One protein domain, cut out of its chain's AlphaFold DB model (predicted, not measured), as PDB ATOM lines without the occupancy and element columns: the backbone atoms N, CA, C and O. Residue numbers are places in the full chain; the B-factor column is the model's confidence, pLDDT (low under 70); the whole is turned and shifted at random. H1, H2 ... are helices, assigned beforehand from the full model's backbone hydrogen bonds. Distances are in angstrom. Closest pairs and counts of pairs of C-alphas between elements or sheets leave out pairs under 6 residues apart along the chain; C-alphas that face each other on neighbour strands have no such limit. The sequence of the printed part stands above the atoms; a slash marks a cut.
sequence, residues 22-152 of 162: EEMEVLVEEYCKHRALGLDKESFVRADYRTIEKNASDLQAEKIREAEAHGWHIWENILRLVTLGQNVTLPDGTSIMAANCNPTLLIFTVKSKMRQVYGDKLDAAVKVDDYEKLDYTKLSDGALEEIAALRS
ATOM      1  N   GLU A  22     -41.078  22.446  29.384       70.50
ATOM      2  CA  GLU A  22     -41.622  23.347  28.358       70.50
ATOM      3  C   GLU A  22     -41.354  24.828  28.676       70.50
ATOM      4  O   GLU A  22     -41.004  25.613  27.799       70.50
ATOM      5  N   GLU A  23     -41.440  25.219  29.950       79.75
ATOM      6  CA  GLU A  23     -41.097  26.578  30.384       79.75
ATOM      7  C   GLU A  23     -39.582  26.813  30.360       79.75
ATOM      8  O   GLU A  23     -39.124  27.934  30.135       79.75
ATOM      9  N   MET A  24     -38.793  25.753  30.556       81.69
ATOM     10  CA  MET A  24     -37.335  25.820  30.515       81.69
ATOM     11  C   MET A  24     -36.817  26.131  29.109       81.69
ATOM     12  O   MET A  24     -35.884  26.918  28.967       81.69
ATOM     13  N   GLU A  25     -37.430  25.567  28.065       84.12
ATOM     14  CA  GLU A  25     -37.056  25.868  26.680       84.12
ATOM     15  C   GLU A  25     -37.249  27.355  26.354       84.12
ATOM     16  O   GLU A  25     -36.322  28.007  25.873       84.12
ATOM     17  N   VAL A  26     -38.397  27.924  26.736       87.00
ATOM     18  CA  VAL A  26     -38.685  29.359  26.568       87.00
ATOM     19  C   VAL A  26     -37.692  30.225  27.349       87.00
ATOM     20  O   VAL A  26     -37.192  31.226  26.833       87.00
ATOM     21  N   LEU A  27     -37.367  29.841  28.589       87.06
ATOM     22  CA  LEU A  27     -36.391  30.566  29.404       87.06
ATOM     23  C   LEU A  27     -34.987  30.537  28.796       87.06
ATOM     24  O   LEU A  27     -34.311  31.563  28.807       87.06
ATOM     25  N   VAL A  28     -34.555  29.392  28.260       88.44
ATOM     26  CA  VAL A  28     -33.266  29.272  27.570       88.44
ATOM     27  C   VAL A  28     -33.243  30.159  26.330       88.44
ATOM     28  O   VAL A  28     -32.274  30.884  26.136       88.44
ATOM     29  N   GLU A  29     -34.289  30.149  25.504       88.06
ATOM     30  CA  GLU A  29     -34.325  30.979  24.296       88.06
ATOM     31  C   GLU A  29     -34.238  32.475  24.606       88.06
ATOM     32  O   GLU A  29     -33.511  33.220  23.944       88.06
ATOM     33  N   GLU A  30     -34.959  32.934  25.625       87.69
ATOM     34  CA  GLU A  30     -34.894  34.329  26.047       87.69
ATOM     35  C   GLU A  30     -33.563  34.685  26.701       87.69
ATOM     36  O   GLU A  30     -33.043  35.780  26.471       87.69
ATOM     37  N   TYR A  31     -32.978  33.759  27.459       89.69
ATOM     38  CA  TYR A  31     -31.628  33.918  27.983       89.69
ATOM     39  C   TYR A  31     -30.609  34.028  26.843       89.69
ATOM     40  O   TYR A  31     -29.800  34.950  26.847       89.69
ATOM     41  N   CYS A  32     -30.697  33.195  25.803       87.88
ATOM     42  CA  CYS A  32     -29.854  33.315  24.614       87.88
ATOM     43  C   CYS A  32     -30.004  34.689  23.946       87.88
ATOM     44  O   CYS A  32     -29.001  35.328  23.649       87.88
ATOM     45  N   LYS A  33     -31.227  35.205  23.764       87.31
ATOM     46  CA  LYS A  33     -31.432  36.565  23.221       87.31
ATOM     47  C   LYS A  33     -30.755  37.630  24.090       87.31
ATOM     48  O   LYS A  33     -30.072  38.503  23.564       87.31
ATOM     49  N   HIS A  34     -30.894  37.532  25.412       86.56
ATOM     50  CA  HIS A  34     -30.241  38.431  26.370       86.56
ATOM     51  C   HIS A  34     -28.712  38.397  26.245       86.56
ATOM     52  O   HIS A  34     -28.068  39.443  26.173       86.56
ATOM     53  N   ARG A  35     -28.123  37.197  26.156       86.38
ATOM     54  CA  ARG A  35     -26.670  37.016  26.007       86.38
ATOM     55  C   ARG A  35     -26.162  37.484  24.643       86.38
ATOM     56  O   ARG A  35     -25.132  38.150  24.600       86.38
ATOM     57  N   ALA A  36     -26.913  37.243  23.568       85.00
ATOM     58  CA  ALA A  36     -26.590  37.694  22.211       85.00
ATOM     59  C   ALA A  36     -26.534  39.221  22.076       85.00
ATOM     60  O   ALA A  36     -25.774  39.733  21.259       85.00
ATOM     61  N   LEU A  37     -27.274  39.952  22.914       81.44
ATOM     62  CA  LEU A  37     -27.201  41.414  23.015       81.44
ATOM     63  C   LEU A  37     -25.991  41.912  23.830       81.44
ATOM     64  O   LEU A  37     -25.817  43.114  24.006       81.44
ATOM     65  N   GLY A  38     -25.153  41.009  24.349       78.12
ATOM     66  CA  GLY A  38     -23.986  41.351  25.162       78.12
ATOM     67  C   GLY A  38     -24.322  41.734  26.606       78.12
ATOM     68  O   GLY A  38     -23.477  42.311  27.293       78.12
ATOM     69  N   LEU A  39     -25.534  41.438  27.085       83.62
ATOM     70  CA  LEU A  39     -25.966  41.779  28.440       83.62
ATOM     71  C   LEU A  39     -25.435  40.785  29.484       83.62
ATOM     72  O   LEU A  39     -25.246  39.595  29.216       83.62
ATOM     73  N   ASP A  40     -25.214  41.272  30.707       83.12
ATOM     74  CA  ASP A  40     -24.695  40.471  31.819       83.12
ATOM     75  C   ASP A  40     -25.659  39.379  32.274       83.12
ATOM     76  O   ASP A  40     -26.865  39.581  32.347       83.12
ATOM     77  N   LYS A  41     -25.137  38.202  32.616       87.25
ATOM     78  CA  LYS A  41     -25.971  37.061  33.022       87.25
ATOM     79  C   LYS A  41     -26.730  37.356  34.314       87.25
ATOM     80  O   LYS A  41     -27.880  36.960  34.466       87.25
ATOM     81  N   GLU A  42     -26.122  38.133  35.207       84.88
ATOM     82  CA  GLU A  42     -26.711  38.578  36.465       84.88
ATOM     83  C   GLU A  42     -27.880  39.556  36.256       84.88
ATOM     84  O   GLU A  42     -28.749  39.664  37.128       84.88
ATOM     85  N   SER A  43     -27.939  40.242  35.106       81.88
ATOM     86  CA  SER A  43     -29.029  41.166  34.778       81.88
ATOM     87  C   SER A  43     -30.241  40.479  34.143       81.88
ATOM     88  O   SER A  43     -31.256  41.136  33.915       81.88
ATOM     89  N   PHE A  44     -30.197  39.163  33.903       84.06
ATOM     90  CA  PHE A  44     -31.356  38.427  33.407       84.06
ATOM     91  C   PHE A  44     -32.436  38.315  34.496       84.06
ATOM     92  O   PHE A  44     -32.249  37.682  35.534       84.06
ATOM     93  N   VAL A  45     -33.583  38.967  34.284       77.81
ATOM     94  CA  VAL A  45     -34.587  39.169  35.346       77.81
ATOM     95  C   VAL A  45     -35.527  37.975  35.515       77.81
ATOM     96  O   VAL A  45     -36.020  37.751  36.621       77.81
ATOM     97  N   ARG A  46     -35.765  37.199  34.449       74.25
ATOM     98  CA  ARG A  46     -36.824  36.177  34.427       74.25
ATOM     99  C   ARG A  46     -36.540  34.947  35.282       74.25
ATOM    100  O   ARG A  46     -37.485  34.363  35.798       74.25
ATOM    101  N   ALA A  47     -35.277  34.565  35.436       77.38
ATOM    102  CA  ALA A  47     -34.866  33.446  36.275       77.38
ATOM    103  C   ALA A  47     -33.397  33.597  36.696       77.38
ATOM    104  O   ALA A  47     -32.664  34.411  36.137       77.38
ATOM    105  N   ASP A  48     -32.966  32.821  37.691       83.44
ATOM    106  CA  ASP A  48     -31.549  32.722  38.047       83.44
ATOM    107  C   ASP A  48     -30.771  31.999  36.937       83.44
ATOM    108  O   ASP A  48     -31.065  30.843  36.620       83.44
ATOM    109  N   TYR A  49     -29.752  32.661  36.383       84.94
ATOM    110  CA  TYR A  49     -28.931  32.134  35.292       84.94
ATOM    111  C   TYR A  49     -28.301  30.777  35.643       84.94
ATOM    112  O   TYR A  49     -28.200  29.907  34.783       84.94
ATOM    113  N   ARG A  50     -27.955  30.542  36.919       87.25
ATOM    114  CA  ARG A  50     -27.373  29.262  37.367       87.25
ATOM    115  C   ARG A  50     -28.347  28.107  37.208       87.25
ATOM    116  O   ARG A  50     -27.941  26.988  36.914       87.25
ATOM    117  N   THR A  51     -29.634  28.373  37.422       85.88
ATOM    118  CA  THR A  51     -30.695  27.381  37.237       85.88
ATOM    119  C   THR A  51     -30.899  27.094  35.753       85.88
ATOM    120  O   THR A  51     -31.091  25.936  35.390       85.88
ATOM    121  N   ILE A  52     -30.789  28.116  34.901       87.88
ATOM    122  CA  ILE A  52     -30.886  27.967  33.446       87.88
ATOM    123  C   ILE A  52     -29.721  27.116  32.925       87.88
ATOM    124  O   ILE A  52     -29.935  26.080  32.308       87.88
ATOM    125  N   GLU A  53     -28.486  27.496  33.248       88.88
ATOM    126  CA  GLU A  53     -27.278  26.800  32.786       88.88
ATOM    127  C   GLU A  53     -27.195  25.360  33.312       88.88
ATOM    128  O   GLU A  53     -26.777  24.464  32.587       88.88
ATOM    129  N   LYS A  54     -27.637  25.106  34.551       88.44
ATOM    130  CA  LYS A  54     -27.613  23.761  35.148       88.44
ATOM    131  C   LYS A  54     -28.626  22.798  34.523       88.44
ATOM    132  O   LYS A  54     -28.368  21.598  34.502       88.44
ATOM    133  N   ASN A  55     -29.794  23.294  34.114       86.00
ATOM    134  CA  ASN A  55     -30.872  22.455  33.579       86.00
ATOM    135  C   ASN A  55     -30.967  22.509  32.047       86.00
ATOM    136  O   ASN A  55     -31.847  21.867  31.477       86.00
ATOM    137  N   ALA A  56     -30.089  23.262  31.382       86.81
ATOM    138  CA  ALA A  56     -29.971  23.241  29.934       86.81
ATOM    139  C   ALA A  56     -29.477  21.865  29.464       86.81
ATOM    140  O   ALA A  56     -28.528  21.306  30.010       86.81
ATOM    141  N   SER A  57     -30.119  21.330  28.428       89.12
ATOM    142  CA  SER A  57     -29.575  20.202  27.661       89.12
ATOM    143  C   SER A  57     -28.274  20.592  26.950       89.12
ATOM    144  O   SER A  57     -28.011  21.775  26.743       89.12
ATOM    145  N   ASP A  58     -27.497  19.611  26.489       90.00
ATOM    146  CA  ASP A  58     -26.235  19.866  25.777       90.00
ATOM    147  C   ASP A  58     -26.419  20.783  24.552       90.00
ATOM    148  O   ASP A  58     -25.650  21.720  24.341       90.00
ATOM    149  N   LEU A  59     -27.496  20.579  23.780       89.00
ATOM    150  CA  LEU A  59     -27.829  21.427  22.629       89.00
ATOM    151  C   LEU A  59     -28.177  22.865  23.046       89.00
ATOM    152  O   LEU A  59     -27.855  23.823  22.350       89.00
ATOM    153  N   GLN A  60     -28.859  23.028  24.177       88.56
ATOM    154  CA  GLN A  60     -29.214  24.339  24.717       88.56
ATOM    155  C   GLN A  60     -27.993  25.057  25.298       88.56
ATOM    156  O   GLN A  60     -27.841  26.256  25.084       88.56
ATOM    157  N   ALA A  61     -27.102  24.333  25.974       88.81
ATOM    158  CA  ALA A  61     -25.836  24.864  26.464       88.81
ATOM    159  C   ALA A  61     -24.961  25.378  25.309       88.81
ATOM    160  O   ALA A  61     -24.368  26.451  25.407       88.81
ATOM    161  N   GLU A  62     -24.949  24.660  24.183       87.25
ATOM    162  CA  GLU A  62     -24.271  25.094  22.963       87.25
ATOM    163  C   GLU A  62     -24.854  26.403  22.408       87.25
ATOM    164  O   GLU A  62     -24.111  27.355  22.171       87.25
ATOM    165  N   LYS A  63     -26.186  26.508  22.302       85.50
ATOM    166  CA  LYS A  63     -26.858  27.755  21.891       85.50
ATOM    167  C   LYS A  63     -26.542  28.929  22.819       85.50
ATOM    168  O   LYS A  63     -26.362  30.050  22.347       85.50
ATOM    169  N   ILE A  64     -26.480  28.690  24.130       88.62
ATOM    170  CA  ILE A  64     -26.094  29.718  25.106       88.62
ATOM    171  C   ILE A  64     -24.671  30.196  24.808       88.62
ATOM    172  O   ILE A  64     -24.441  31.401  24.740       88.62
ATOM    173  N   ARG A  65     -23.734  29.278  24.557       86.31
ATOM    174  CA  ARG A  65     -22.342  29.608  24.226       86.31
ATOM    175  C   ARG A  65     -22.216  30.399  22.920       86.31
ATOM    176  O   ARG A  65     -21.448  31.357  22.862       86.31
ATOM    177  N   GLU A  66     -22.960  30.028  21.880       83.62
ATOM    178  CA  GLU A  66     -23.011  30.784  20.620       83.62
ATOM    179  C   GLU A  66     -23.573  32.197  20.826       83.62
ATOM    180  O   GLU A  66     -23.013  33.175  20.324       83.62
ATOM    181  N   ALA A  67     -24.643  32.327  21.614       83.38
ATOM    182  CA  ALA A  67     -25.213  33.622  21.964       83.38
ATOM    183  C   ALA A  67     -24.228  34.489  22.760       83.38
ATOM    184  O   ALA A  67     -24.094  35.680  22.489       83.38
ATOM    185  N   GLU A  68     -23.492  33.909  23.707       84.88
ATOM    186  CA  GLU A  68     -22.432  34.616  24.426       84.88
ATOM    187  C   GLU A  68     -21.344  35.126  23.482       84.88
ATOM    188  O   GLU A  68     -20.986  36.302  23.556       84.88
ATOM    189  N   ALA A  69     -20.884  34.290  22.548       81.38
ATOM    190  CA  ALA A  69     -19.909  34.692  21.538       81.38
ATOM    191  C   ALA A  69     -20.427  35.841  20.655       81.38
ATOM    192  O   ALA A  69     -19.697  36.792  20.377       81.38
ATOM    193  N   HIS A  70     -21.706  35.820  20.271       80.75
ATOM    194  CA  HIS A  70     -22.307  36.933  19.539       80.75
ATOM    195  C   HIS A  70     -22.317  38.223  20.373       80.75
ATOM    196  O   HIS A  70     -21.931  39.289  19.881       80.75
ATOM    197  N   GLY A  71     -22.732  38.146  21.638       83.19
ATOM    198  CA  GLY A  71     -22.707  39.290  22.547       83.19
ATOM    199  C   GLY A  71     -21.297  39.850  22.735       83.19
ATOM    200  O   GLY A  71     -21.114  41.060  22.872       83.19
ATOM    201  N   TRP A  72     -20.282  38.987  22.683       81.81
ATOM    202  CA  TRP A  72     -18.886  39.402  22.740       81.81
ATOM    203  C   TRP A  72     -18.464  40.225  21.529       81.81
ATOM    204  O   TRP A  72     -17.899  41.306  21.697       81.81
ATOM    205  N   HIS A  73     -18.803  39.780  20.322       81.56
ATOM    206  CA  HIS A  73     -18.478  40.525  19.105       81.56
ATOM    207  C   HIS A  73     -19.104  41.925  19.076       81.56
ATOM    208  O   HIS A  73     -18.505  42.854  18.532       81.56
ATOM    209  N   ILE A  74     -20.268  42.122  19.706       83.06
ATOM    210  CA  ILE A  74     -20.857  43.459  19.868       83.06
ATOM    211  C   ILE A  74     -19.920  44.360  20.684       83.06
ATOM    212  O   ILE A  74     -19.594  45.459  20.241       83.06
ATOM    213  N   TRP A  75     -19.441  43.898  21.841       82.81
ATOM    214  CA  TRP A  75     -18.543  44.684  22.695       82.81
ATOM    215  C   TRP A  75     -17.167  44.933  22.073       82.81
ATOM    216  O   TRP A  75     -16.617  46.022  22.238       82.81
ATOM    217  N   GLU A  76     -16.626  43.963  21.338       82.88
ATOM    218  CA  GLU A  76     -15.388  44.132  20.573       82.88
ATOM    219  C   GLU A  76     -15.545  45.221  19.500       82.88
ATOM    220  O   GLU A  76     -14.715  46.129  19.398       82.88
ATOM    221  N   ASN A  77     -16.659  45.195  18.762       83.44
ATOM    222  CA  ASN A  77     -16.977  46.221  17.773       83.44
ATOM    223  C   ASN A  77     -17.182  47.597  18.415       83.44
ATOM    224  O   ASN A  77     -16.660  48.583  17.896       83.44
ATOM    225  N   ILE A  78     -17.878  47.676  19.556       85.38
ATOM    226  CA  ILE A  78     -18.029  48.931  20.307       85.38
ATOM    227  C   ILE A  78     -16.656  49.483  20.684       85.38
ATOM    228  O   ILE A  78     -16.380  50.650  20.421       85.38
ATOM    229  N   LEU A  79     -15.782  48.653  21.262       86.44
ATOM    230  CA  LEU A  79     -14.436  49.071  21.645       86.44
ATOM    231  C   LEU A  79     -13.660  49.601  20.434       86.44
ATOM    232  O   LEU A  79     -13.112  50.700  20.503       86.44
ATOM    233  N   ARG A  80     -13.660  48.864  19.316       85.12
ATOM    234  CA  ARG A  80     -12.984  49.276  18.081       85.12
ATOM    235  C   ARG A  80     -13.500  50.628  17.584       85.12
ATOM    236  O   ARG A  80     -12.705  51.537  17.360       85.12
ATOM    237  N   LEU A  81     -14.812  50.794  17.448       84.31
ATOM    238  CA  LEU A  81     -15.408  52.030  16.931       84.31
ATOM    239  C   LEU A  81     -15.156  53.217  17.869       84.31
ATOM    240  O   LEU A  81     -14.730  54.279  17.418       84.31
ATOM    241  N   VAL A  82     -15.294  53.018  19.182       85.44
ATOM    242  CA  VAL A  82     -14.994  54.047  20.185       85.44
ATOM    243  C   VAL A  82     -13.517  54.448  20.154       85.44
ATOM    244  O   VAL A  82     -13.219  55.639  20.209       85.44
ATOM    245  N   THR A  83     -12.582  53.499  20.006       83.00
ATOM    246  CA  THR A  83     -11.145  53.824  19.873       83.00
ATOM    247  C   THR A  83     -10.827  54.628  18.612       83.00
ATOM    248  O   THR A  83      -9.862  55.389  18.602       83.00
ATOM    249  N   LEU A  84     -11.657  54.509  17.572       85.62
ATOM    250  CA  LEU A  84     -11.575  55.306  16.347       85.62
ATOM    251  C   LEU A  84     -12.321  56.649  16.454       85.62
ATOM    252  O   LEU A  84     -12.327  57.416  15.494       85.62
ATOM    253  N   GLY A  85     -12.945  56.947  17.598       84.44
ATOM    254  CA  GLY A  85     -13.739  58.160  17.801       84.44
ATOM    255  C   GLY A  85     -15.119  58.124  17.136       84.44
ATOM    256  O   GLY A  85     -15.727  59.175  16.950       84.44
ATOM    257  N   GLN A  86     -15.619  56.942  16.766       85.69
ATOM    258  CA  GLN A  86     -16.896  56.768  16.073       85.69
ATOM    259  C   GLN A  86     -18.021  56.385  17.036       85.69
ATOM    260  O   GLN A  86     -17.879  55.482  17.860       85.69
ATOM    261  N   ASN A  87     -19.166  57.054  16.897       87.12
ATOM    262  CA  ASN A  87     -20.370  56.717  17.651       87.12
ATOM    263  C   ASN A  87     -20.948  55.379  17.177       87.12
ATOM    264  O   ASN A  87     -20.895  55.059  15.990       87.12
ATOM    265  N   VAL A  88     -21.535  54.621  18.100       85.38
ATOM    266  CA  VAL A  88     -22.106  53.297  17.824       85.38
ATOM    267  C   VAL A  88     -23.594  53.322  18.116       85.38
ATOM    268  O   VAL A  88     -23.994  53.770  19.183       85.38
ATOM    269  N   THR A  89     -24.416  52.813  17.204       82.69
ATOM    270  CA  THR A  89     -25.848  52.610  17.454       82.69
ATOM    271  C   THR A  89     -26.114  51.119  17.569       82.69
ATOM    272  O   THR A  89     -25.812  50.357  16.651       82.69
ATOM    273  N   LEU A  90     -26.639  50.702  18.716       77.94
ATOM    274  CA  LEU A  90     -26.998  49.320  19.000       77.94
ATOM    275  C   LEU A  90     -28.336  48.948  18.332       77.94
ATOM    276  O   LEU A  90     -29.117  49.836  17.980       77.94
ATOM    277  N   PRO A  91     -28.639  47.645  18.172       67.44
ATOM    278  CA  PRO A  91     -29.886  47.187  17.550       67.44
ATOM    279  C   PRO A  91     -31.171  47.653  18.252       67.44
ATOM    280  O   PRO A  91     -32.224  47.705  17.625       67.44
ATOM    281  N   ASP A  92     -31.096  47.994  19.539       67.81
ATOM    282  CA  ASP A  92     -32.207  48.530  20.335       67.81
ATOM    283  C   ASP A  92     -32.399  50.054  20.167       67.81
ATOM    284  O   ASP A  92     -33.283  50.642  20.789       67.81
ATOM    285  N   GLY A  93     -31.583  50.699  19.325       74.50
ATOM    286  CA  GLY A  93     -31.591  52.142  19.090       74.50
ATOM    287  C   GLY A  93     -30.746  52.944  20.081       74.50
ATOM    288  O   GLY A  93     -30.620  54.161  19.923       74.50
ATOM    289  N   THR A  94     -30.127  52.296  21.072       80.06
ATOM    290  CA  THR A  94     -29.229  52.962  22.018       80.06
ATOM    291  C   THR A  94     -27.988  53.468  21.289       80.06
ATOM    292  O   THR A  94     -27.309  52.710  20.597       80.06
ATOM    293  N   SER A  95     -27.663  54.752  21.457       84.31
ATOM    294  CA  SER A  95     -26.481  55.359  20.843       84.31
ATOM    295  C   SER A  95     -25.378  55.606  21.870       84.31
ATOM    296  O   SER A  95     -25.576  56.277  22.883       84.31
ATOM    297  N   ILE A  96     -24.198  55.064  21.590       84.19
ATOM    298  CA  ILE A  96     -22.975  55.202  22.370       84.19
ATOM    299  C   ILE A  96     -22.124  56.284  21.712       84.19
ATOM    300  O   ILE A  96     -21.618  56.112  20.603       84.19
ATOM    301  N   MET A  97     -21.952  57.404  22.412       87.69
ATOM    302  CA  MET A  97     -21.083  58.490  21.965       87.69
ATOM    303  C   MET A  97     -19.628  58.165  22.308       87.69
ATOM    304  O   MET A  97     -19.297  58.018  23.488       87.69
ATOM    305  N   ALA A  98     -18.744  58.107  21.309       84.94
ATOM    306  CA  ALA A  98     -17.332  57.778  21.531       84.94
ATOM    307  C   ALA A  98     -16.641  58.777  22.464       84.94
ATOM    308  O   ALA A  98     -15.870  58.379  23.332       84.94
ATOM    309  N   ALA A  99     -16.987  60.063  22.348       85.19
ATOM    310  CA  ALA A  99     -16.449  61.128  23.195       85.19
ATOM    311  C   ALA A  99     -16.748  60.941  24.697       85.19
ATOM    312  O   ALA A  99     -16.007  61.448  25.534       85.19
ATOM    313  N   ASN A 100     -17.807  60.200  25.040       86.44
ATOM    314  CA  ASN A 100     -18.215  59.949  26.425       86.44
ATOM    315  C   ASN A 100     -17.701  58.608  26.964       86.44
ATOM    316  O   ASN A 100     -17.981  58.249  28.106       86.44
ATOM    317  N   CYS A 101     -16.976  57.846  26.147       82.38
ATOM    318  CA  CYS A 101     -16.482  56.532  26.512       82.38
ATOM    319  C   CYS A 101     -14.980  56.590  26.777       82.38
ATOM    320  O   CYS A 101     -14.219  57.141  25.988       82.38
ATOM    321  N   ASN A 102     -14.537  55.971  27.870       84.69
ATOM    322  CA  ASN A 102     -13.117  55.772  28.132       84.69
ATOM    323  C   ASN A 102     -12.688  54.411  27.544       84.69
ATOM    324  O   ASN A 102     -13.104  53.374  28.075       84.69
ATOM    325  N   PRO A 103     -11.849  54.376  26.489       80.25
ATOM    326  CA  PRO A 103     -11.442  53.124  25.857       80.25
ATOM    327  C   PRO A 103     -10.710  52.174  26.809       80.25
ATOM    328  O   PRO A 103     -10.874  50.963  26.713       80.25
ATOM    329  N   THR A 104      -9.954  52.699  27.775       82.31
ATOM    330  CA  THR A 104      -9.261  51.885  28.781       82.31
ATOM    331  C   THR A 104     -10.250  51.135  29.669       82.31
ATOM    332  O   THR A 104     -10.073  49.942  29.912       82.31
ATOM    333  N   LEU A 105     -11.330  51.790  30.112       80.44
ATOM    334  CA  LEU A 105     -12.385  51.128  30.892       80.44
ATOM    335  C   LEU A 105     -13.137  50.082  30.061       80.44
ATOM    336  O   LEU A 105     -13.473  49.013  30.576       80.44
ATOM    337  N   LEU A 106     -13.356  50.351  28.772       80.44
ATOM    338  CA  LEU A 106     -13.940  49.373  27.853       80.44
ATOM    339  C   LEU A 106     -13.027  48.156  27.668       80.44
ATOM    340  O   LEU A 106     -13.523  47.036  27.725       80.44
ATOM    341  N   ILE A 107     -11.707  48.341  27.548       82.12
ATOM    342  CA  ILE A 107     -10.739  47.233  27.496       82.12
ATOM    343  C   ILE A 107     -10.843  46.367  28.755       82.12
ATOM    344  O   ILE A 107     -10.957  45.148  28.643       82.12
ATOM    345  N   PHE A 108     -10.854  46.969  29.950       80.88
ATOM    346  CA  PHE A 108     -11.031  46.212  31.197       80.88
ATOM    347  C   PHE A 108     -12.359  45.452  31.227       80.88
ATOM    348  O   PHE A 108     -12.401  44.287  31.621       80.88
ATOM    349  N   THR A 109     -13.431  46.088  30.757       76.81
ATOM    350  CA  THR A 109     -14.762  45.481  30.685       76.81
ATOM    351  C   THR A 109     -14.761  44.282  29.737       76.81
ATOM    352  O   THR A 109     -15.163  43.192  30.140       76.81
ATOM    353  N   VAL A 110     -14.226  44.432  28.525       78.00
ATOM    354  CA  VAL A 110     -14.084  43.357  27.533       78.00
ATOM    355  C   VAL A 110     -13.243  42.213  28.099       78.00
ATOM    356  O   VAL A 110     -13.698  41.072  28.093       78.00
ATOM    357  N   LYS A 111     -12.081  42.504  28.701       76.31
ATOM    358  CA  LYS A 111     -11.233  41.493  29.358       76.31
ATOM    359  C   LYS A 111     -11.958  40.742  30.476       76.31
ATOM    360  O   LYS A 111     -11.820  39.526  30.579       76.31
ATOM    361  N   SER A 112     -12.744  41.441  31.298       74.81
ATOM    362  CA  SER A 112     -13.518  40.805  32.372       74.81
ATOM    363  C   SER A 112     -14.648  39.920  31.842       74.81
ATOM    364  O   SER A 112     -14.855  38.822  32.360       74.81
ATOM    365  N   LYS A 113     -15.348  40.364  30.789       69.19
ATOM    366  CA  LYS A 113     -16.475  39.638  30.189       69.19
ATOM    367  C   LYS A 113     -16.004  38.447  29.353       69.19
ATOM    368  O   LYS A 113     -16.711  37.452  29.259       69.19
ATOM    369  N   MET A 114     -14.797  38.529  28.794       68.62
ATOM    370  CA  MET A 114     -14.237  37.562  27.848       68.62
ATOM    371  C   MET A 114     -12.901  37.005  28.342       68.62
ATOM    372  O   MET A 114     -11.921  36.923  27.600       68.62
ATOM    373  N   ARG A 115     -12.847  36.600  29.613       66.44
ATOM    374  CA  ARG A 115     -11.616  36.100  30.245       66.44
ATOM    375  C   ARG A 115     -10.987  34.910  29.507       66.44
ATOM    376  O   ARG A 115      -9.778  34.744  29.553       66.44
ATOM    377  N   GLN A 116     -11.780  34.088  28.820       65.50
ATOM    378  CA  GLN A 116     -11.259  32.954  28.045       65.50
ATOM    379  C   GLN A 116     -10.461  33.395  26.804       65.50
ATOM    380  O   GLN A 116      -9.515  32.715  26.416       65.50
ATOM    381  N   VAL A 117     -10.828  34.534  26.203       64.19
ATOM    382  CA  VAL A 117     -10.227  35.056  24.964       64.19
ATOM    383  C   VAL A 117      -9.164  36.113  25.270       64.19
ATOM    384  O   VAL A 117      -8.040  36.013  24.785       64.19
ATOM    385  N   TYR A 118      -9.504  37.091  26.115       64.31
ATOM    386  CA  TYR A 118      -8.665  38.253  26.437       64.31
ATOM    387  C   TYR A 118      -8.200  38.298  27.895       64.31
ATOM    388  O   TYR A 118      -7.617  39.299  28.320       64.31
ATOM    389  N   GLY A 119      -8.467  37.253  28.685       56.94
ATOM    390  CA  GLY A 119      -7.832  37.123  29.990       56.94
ATOM    391  C   GLY A 119      -6.323  37.103  29.806       56.94
ATOM    392  O   GLY A 119      -5.817  36.477  28.873       56.94
ATOM    393  N   ASP A 120      -5.610  37.818  30.672       59.16
ATOM    394  CA  ASP A 120      -4.156  37.861  30.606       59.16
ATOM    395  C   ASP A 120      -3.624  36.425  30.719       59.16
ATOM    396  O   ASP A 120      -3.749  35.772  31.759       59.16
ATOM    397  N   LYS A 121      -3.064  35.911  29.618       52.56
ATOM    398  CA  LYS A 121      -2.320  34.654  29.607       52.56
ATOM    399  C   LYS A 121      -0.984  34.922  30.290       52.56
ATOM    400  O   LYS A 121       0.026  35.139  29.634       52.56
ATOM    401  N   LEU A 122      -1.007  34.940  31.618       46.75
ATOM    402  CA  LEU A 122       0.181  35.094  32.461       46.75
ATOM    403  C   LEU A 122       1.207  33.955  32.261       46.75
ATOM    404  O   LEU A 122       2.354  34.105  32.666       46.75
ATOM    405  N   ASP A 123       0.829  32.870  31.575       44.03
ATOM    406  CA  ASP A 123       1.642  31.655  31.402       44.03
ATOM    407  C   ASP A 123       2.404  31.545  30.073       44.03
ATOM    408  O   ASP A 123       2.923  30.483  29.733       44.03
ATOM    409  N   ALA A 124       2.550  32.634  29.327       44.28
ATOM    410  CA  ALA A 124       3.666  32.734  28.402       44.28
ATOM    411  C   ALA A 124       4.580  33.827  28.931       44.28
ATOM    412  O   ALA A 124       4.408  35.004  28.620       44.28
ATOM    413  N   ALA A 125       5.571  33.427  29.728       41.69
ATOM    414  CA  ALA A 125       6.828  34.148  29.750       41.69
ATOM    415  C   ALA A 125       7.316  34.185  28.297       41.69
ATOM    416  O   ALA A 125       7.973  33.257  27.825       41.69
ATOM    417  N   VAL A 126       6.895  35.211  27.557       43.16
ATOM    418  CA  VAL A 126       7.478  35.547  26.272       43.16
ATOM    419  C   VAL A 126       8.939  35.778  26.601       43.16
ATOM    420  O   VAL A 126       9.284  36.739  27.292       43.16
ATOM    421  N   LYS A 127       9.793  34.825  26.215       40.16
ATOM    422  CA  LYS A 127      11.230  35.048  26.244       40.16
ATOM    423  C   LYS A 127      11.445  36.302  25.412       40.16
ATOM    424  O   LYS A 127      11.034  36.360  24.257       40.16
ATOM    425  N   VAL A 128      12.015  37.316  26.050       45.62
ATOM    426  CA  VAL A 128      12.190  38.667  25.503       45.62
ATOM    427  C   VAL A 128      12.924  38.643  24.144       45.62
ATOM    428  O   VAL A 128      12.751  39.554  23.345       45.62
ATOM    429  N   ASP A 129      13.618  37.545  23.829       43.31
ATOM    430  CA  ASP A 129      14.323  37.282  22.569       43.31
ATOM    431  C   ASP A 129      13.431  37.181  21.309       43.31
ATOM    432  O   ASP A 129      13.939  37.326  20.198       43.31
ATOM    433  N   ASP A 130      12.115  36.950  21.427       41.94
ATOM    434  CA  ASP A 130      11.226  36.859  20.250       41.94
ATOM    435  C   ASP A 130      10.631  38.216  19.813       41.94
ATOM    436  O   ASP A 130      10.084  38.321  18.712       41.94
ATOM    437  N   TYR A 131      10.781  39.280  20.614       41.66
ATOM    438  CA  TYR A 131      10.308  40.626  20.251       41.66
ATOM    439  C   TYR A 131      11.179  41.311  19.189       41.66
ATOM    440  O   TYR A 131      10.664  42.128  18.431       41.66
ATOM    441  N   GLU A 132      12.460  40.948  19.060       44.06
ATOM    442  CA  GLU A 132      13.341  41.497  18.014       44.06
ATOM    443  C   GLU A 132      13.022  40.959  16.607       44.06
ATOM    444  O   GLU A 132      13.484  41.510  15.609       44.06
ATOM    445  N   LYS A 133      12.214  39.893  16.502       46.16
ATOM    446  CA  LYS A 133      11.797  39.306  15.214       46.16
ATOM    447  C   LYS A 133      10.421  39.763  14.743       46.16
ATOM    448  O   LYS A 133      10.060  39.507  13.594       46.16
ATOM    449  N   LEU A 134       9.650  40.419  15.605       42.22
ATOM    450  CA  LEU A 134       8.379  41.020  15.228       42.22
ATOM    451  C   LEU A 134       8.649  42.451  14.772       42.22
ATOM    452  O   LEU A 134       8.795  43.376  15.562       42.22
ATOM    453  N   ASP A 135       8.741  42.607  13.456       43.59
ATOM    454  CA  ASP A 135       8.820  43.886  12.758       43.59
ATOM    455  C   ASP A 135       7.486  44.645  12.924       43.59
ATOM    456  O   ASP A 135       6.628  44.656  12.041       43.59
ATOM    457  N   TYR A 136       7.284  45.254  14.099       41.47
ATOM    458  CA  TYR A 136       6.126  46.108  14.403       41.47
ATOM    459  C   TYR A 136       6.107  47.404  13.577       41.47
ATOM    460  O   TYR A 136       5.135  48.155  13.638       41.47
ATOM    461  N   THR A 137       7.147  47.663  12.780       44.59
ATOM    462  CA  THR A 137       7.166  48.733  11.781       44.59
ATOM    463  C   THR A 137       6.390  48.389  10.510       44.59
ATOM    464  O   THR A 137       6.118  49.287   9.722       44.59
ATOM    465  N   LYS A 138       5.919  47.145  10.339       46.22
ATOM    466  CA  LYS A 138       4.976  46.769   9.273       46.22
ATOM    467  C   LYS A 138       3.520  46.807   9.738       46.22
ATOM    468  O   LYS A 138       2.764  45.856   9.548       46.22
ATOM    469  N   LEU A 139       3.075  47.946  10.264       46.69
ATOM    470  CA  LEU A 139       1.780  48.428   9.785       46.69
ATOM    471  C   LEU A 139       2.013  48.658   8.295       46.69
ATOM    472  O   LEU A 139       2.823  49.511   7.948       46.69
ATOM    473  N   SER A 140       1.440  47.814   7.433       47.88
ATOM    474  CA  SER A 140       1.586  48.003   5.990       47.88
ATOM    475  C   SER A 140       1.270  49.461   5.677       47.88
ATOM    476  O   SER A 140       0.295  49.993   6.212       47.88
ATOM    477  N   ASP A 141       2.088  50.120   4.858       52.16
ATOM    478  CA  ASP A 141       1.896  51.540   4.537       52.16
ATOM    479  C   ASP A 141       0.443  51.825   4.096       52.16
ATOM    480  O   ASP A 141      -0.121  52.860   4.436       52.16
ATOM    481  N   GLY A 142      -0.234  50.831   3.499       52.59
ATOM    482  CA  GLY A 142      -1.663  50.871   3.180       52.59
ATOM    483  C   GLY A 142      -2.620  51.016   4.377       52.59
ATOM    484  O   GLY A 142      -3.612  51.725   4.260       52.59
ATOM    485  N   ALA A 143      -2.348  50.411   5.539       51.91
ATOM    486  CA  ALA A 143      -3.187  50.570   6.735       51.91
ATOM    487  C   ALA A 143      -3.041  51.972   7.356       51.91
ATOM    488  O   ALA A 143      -4.004  52.530   7.884       51.91
ATOM    489  N   LEU A 144      -1.844  52.562   7.273       51.22
ATOM    490  CA  LEU A 144      -1.600  53.939   7.710       51.22
ATOM    491  C   LEU A 144      -2.198  54.957   6.730       51.22
ATOM    492  O   LEU A 144      -2.775  55.950   7.175       51.22
ATOM    493  N   GLU A 145      -2.139  54.689   5.423       55.41
ATOM    494  CA  GLU A 145      -2.813  55.485   4.390       55.41
ATOM    495  C   GLU A 145      -4.340  55.433   4.519       55.41
ATOM    496  O   GLU A 145      -4.999  56.466   4.408       55.41
ATOM    497  N   GLU A 146      -4.920  54.274   4.838       53.41
ATOM    498  CA  GLU A 146      -6.366  54.115   5.036       53.41
ATOM    499  C   GLU A 146      -6.856  54.874   6.285       53.41
ATOM    500  O   GLU A 146      -7.878  55.566   6.253       53.41
ATOM    501  N   ILE A 147      -6.071  54.856   7.370       55.41
ATOM    502  CA  ILE A 147      -6.325  55.667   8.573       55.41
ATOM    503  C   ILE A 147      -6.172  57.169   8.276       55.41
ATOM    504  O   ILE A 147      -6.957  57.983   8.773       55.41
ATOM    505  N   ALA A 148      -5.191  57.557   7.457       55.19
ATOM    506  CA  ALA A 148      -4.993  58.945   7.047       55.19
ATOM    507  C   ALA A 148      -6.132  59.449   6.139       55.19
ATOM    508  O   ALA A 148      -6.618  60.563   6.342       55.19
ATOM    509  N   ALA A 149      -6.622  58.618   5.215       58.19
ATOM    510  CA  ALA A 149      -7.739  58.929   4.320       58.19
ATOM    511  C   ALA A 149      -9.074  59.094   5.071       58.19
ATOM    512  O   ALA A 149      -9.877  59.980   4.767       58.19
ATOM    513  N   LEU A 150      -9.304  58.285   6.111       54.75
ATOM    514  CA  LEU A 150     -10.469  58.432   6.988       54.75
ATOM    515  C   LEU A 150     -10.411  59.731   7.808       54.75
ATOM    516  O   LEU A 150     -11.441  60.370   8.028       54.75
ATOM    517  N   ARG A 151      -9.209  60.174   8.205       53.28
ATOM    518  CA  ARG A 151      -9.007  61.468   8.877       53.28
ATOM    519  C   ARG A 151      -9.172  62.664   7.937       53.28
ATOM    520  O   ARG A 151      -9.702  63.682   8.376       53.28
ATOM    521  N   SER A 152      -8.778  62.557   6.665       51.94
ATOM    522  CA  SER A 152      -8.952  63.646   5.693       51.94
ATOM    523  C   SER A 152     -10.408  63.835   5.251       51.94
ATOM    524  O   SER A 152     -10.806  64.961   4.970       51.94
TER     525      SER A 152
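Overview. This is residues 22 to 152 of the 162 residues of an uncharacterized protein of Chitinophaga sp. 1303 (UniProt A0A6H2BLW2). A long helix, H3, is the spine of a helical body: H1 packs along one part of it, H2 packs on H1, and H4 folds back along the other part. From this body sticks out a thin arm, residues 121 to 146, of which 128 to 133 belong to H6 and 141 to 146 to H7. The printed part has 131 residues with seven named helices, H1 to H7 in chain order, and no named strand: all helix. It is loose, with a radius of gyration of the C-alphas of 19.3 A, and spans 57 by 40 by 23 A.

Arrangement. Begin at H3, residues 58 to 83; its residues 60 to 72 touch H1, residues 22 to 36, the same way at a shallow tilt of 21 degrees, closest at C-alphas 71 and 36, 4.2 A. H2, residues 49 to 55, touches H1 at a steep tilt of 48 degrees, closest at C-alphas 52 and 28, 6.5 A. Residues 72 to 83 of H3 touch H4, residues 103 to 113, in a helical hairpin, opposite ways at 8 degrees, closest at C-alphas 83 and 103, 6.0 A. H5, residues 115 to 118, touches H4 only at the corner, and only just, with 3 pairs of C-alphas within 8 A. H6, residues 128 to 133, and H7, residues 141 to 152, touch no helix. Every O i to N i+4 pair is within hydrogen-bond range in H2, H3, H4 and H7, but 10 of 11 in H1 and 0 of 2 in H6, where 2 of 3 O i to N i+3 pairs are; H5 is too short for an O i to N i+4 pair.

Along the chain. Find C-alpha 58 at (-26.235, 19.866, 25.777); from there H3 runs 37.6 A to C-alpha 83. H1 starts at (-41.622, 23.347, 28.358) and runs 21.7 A; H7 runs 16.3 A to C-alpha 152 at (-8.952, 63.646, 5.693).

Size, cuts and confidence. The C-alphas farthest apart, Glu 22 and Glu 132, are 58.8 A apart. The printed part has no cut; the links H1 to H2 and H3 to H4 are long, and in the latter residues 88 to 89 pair with 95 to 96, antiparallel. The pLDDT is under 70 at residues 91 to 92 and 113 to 152.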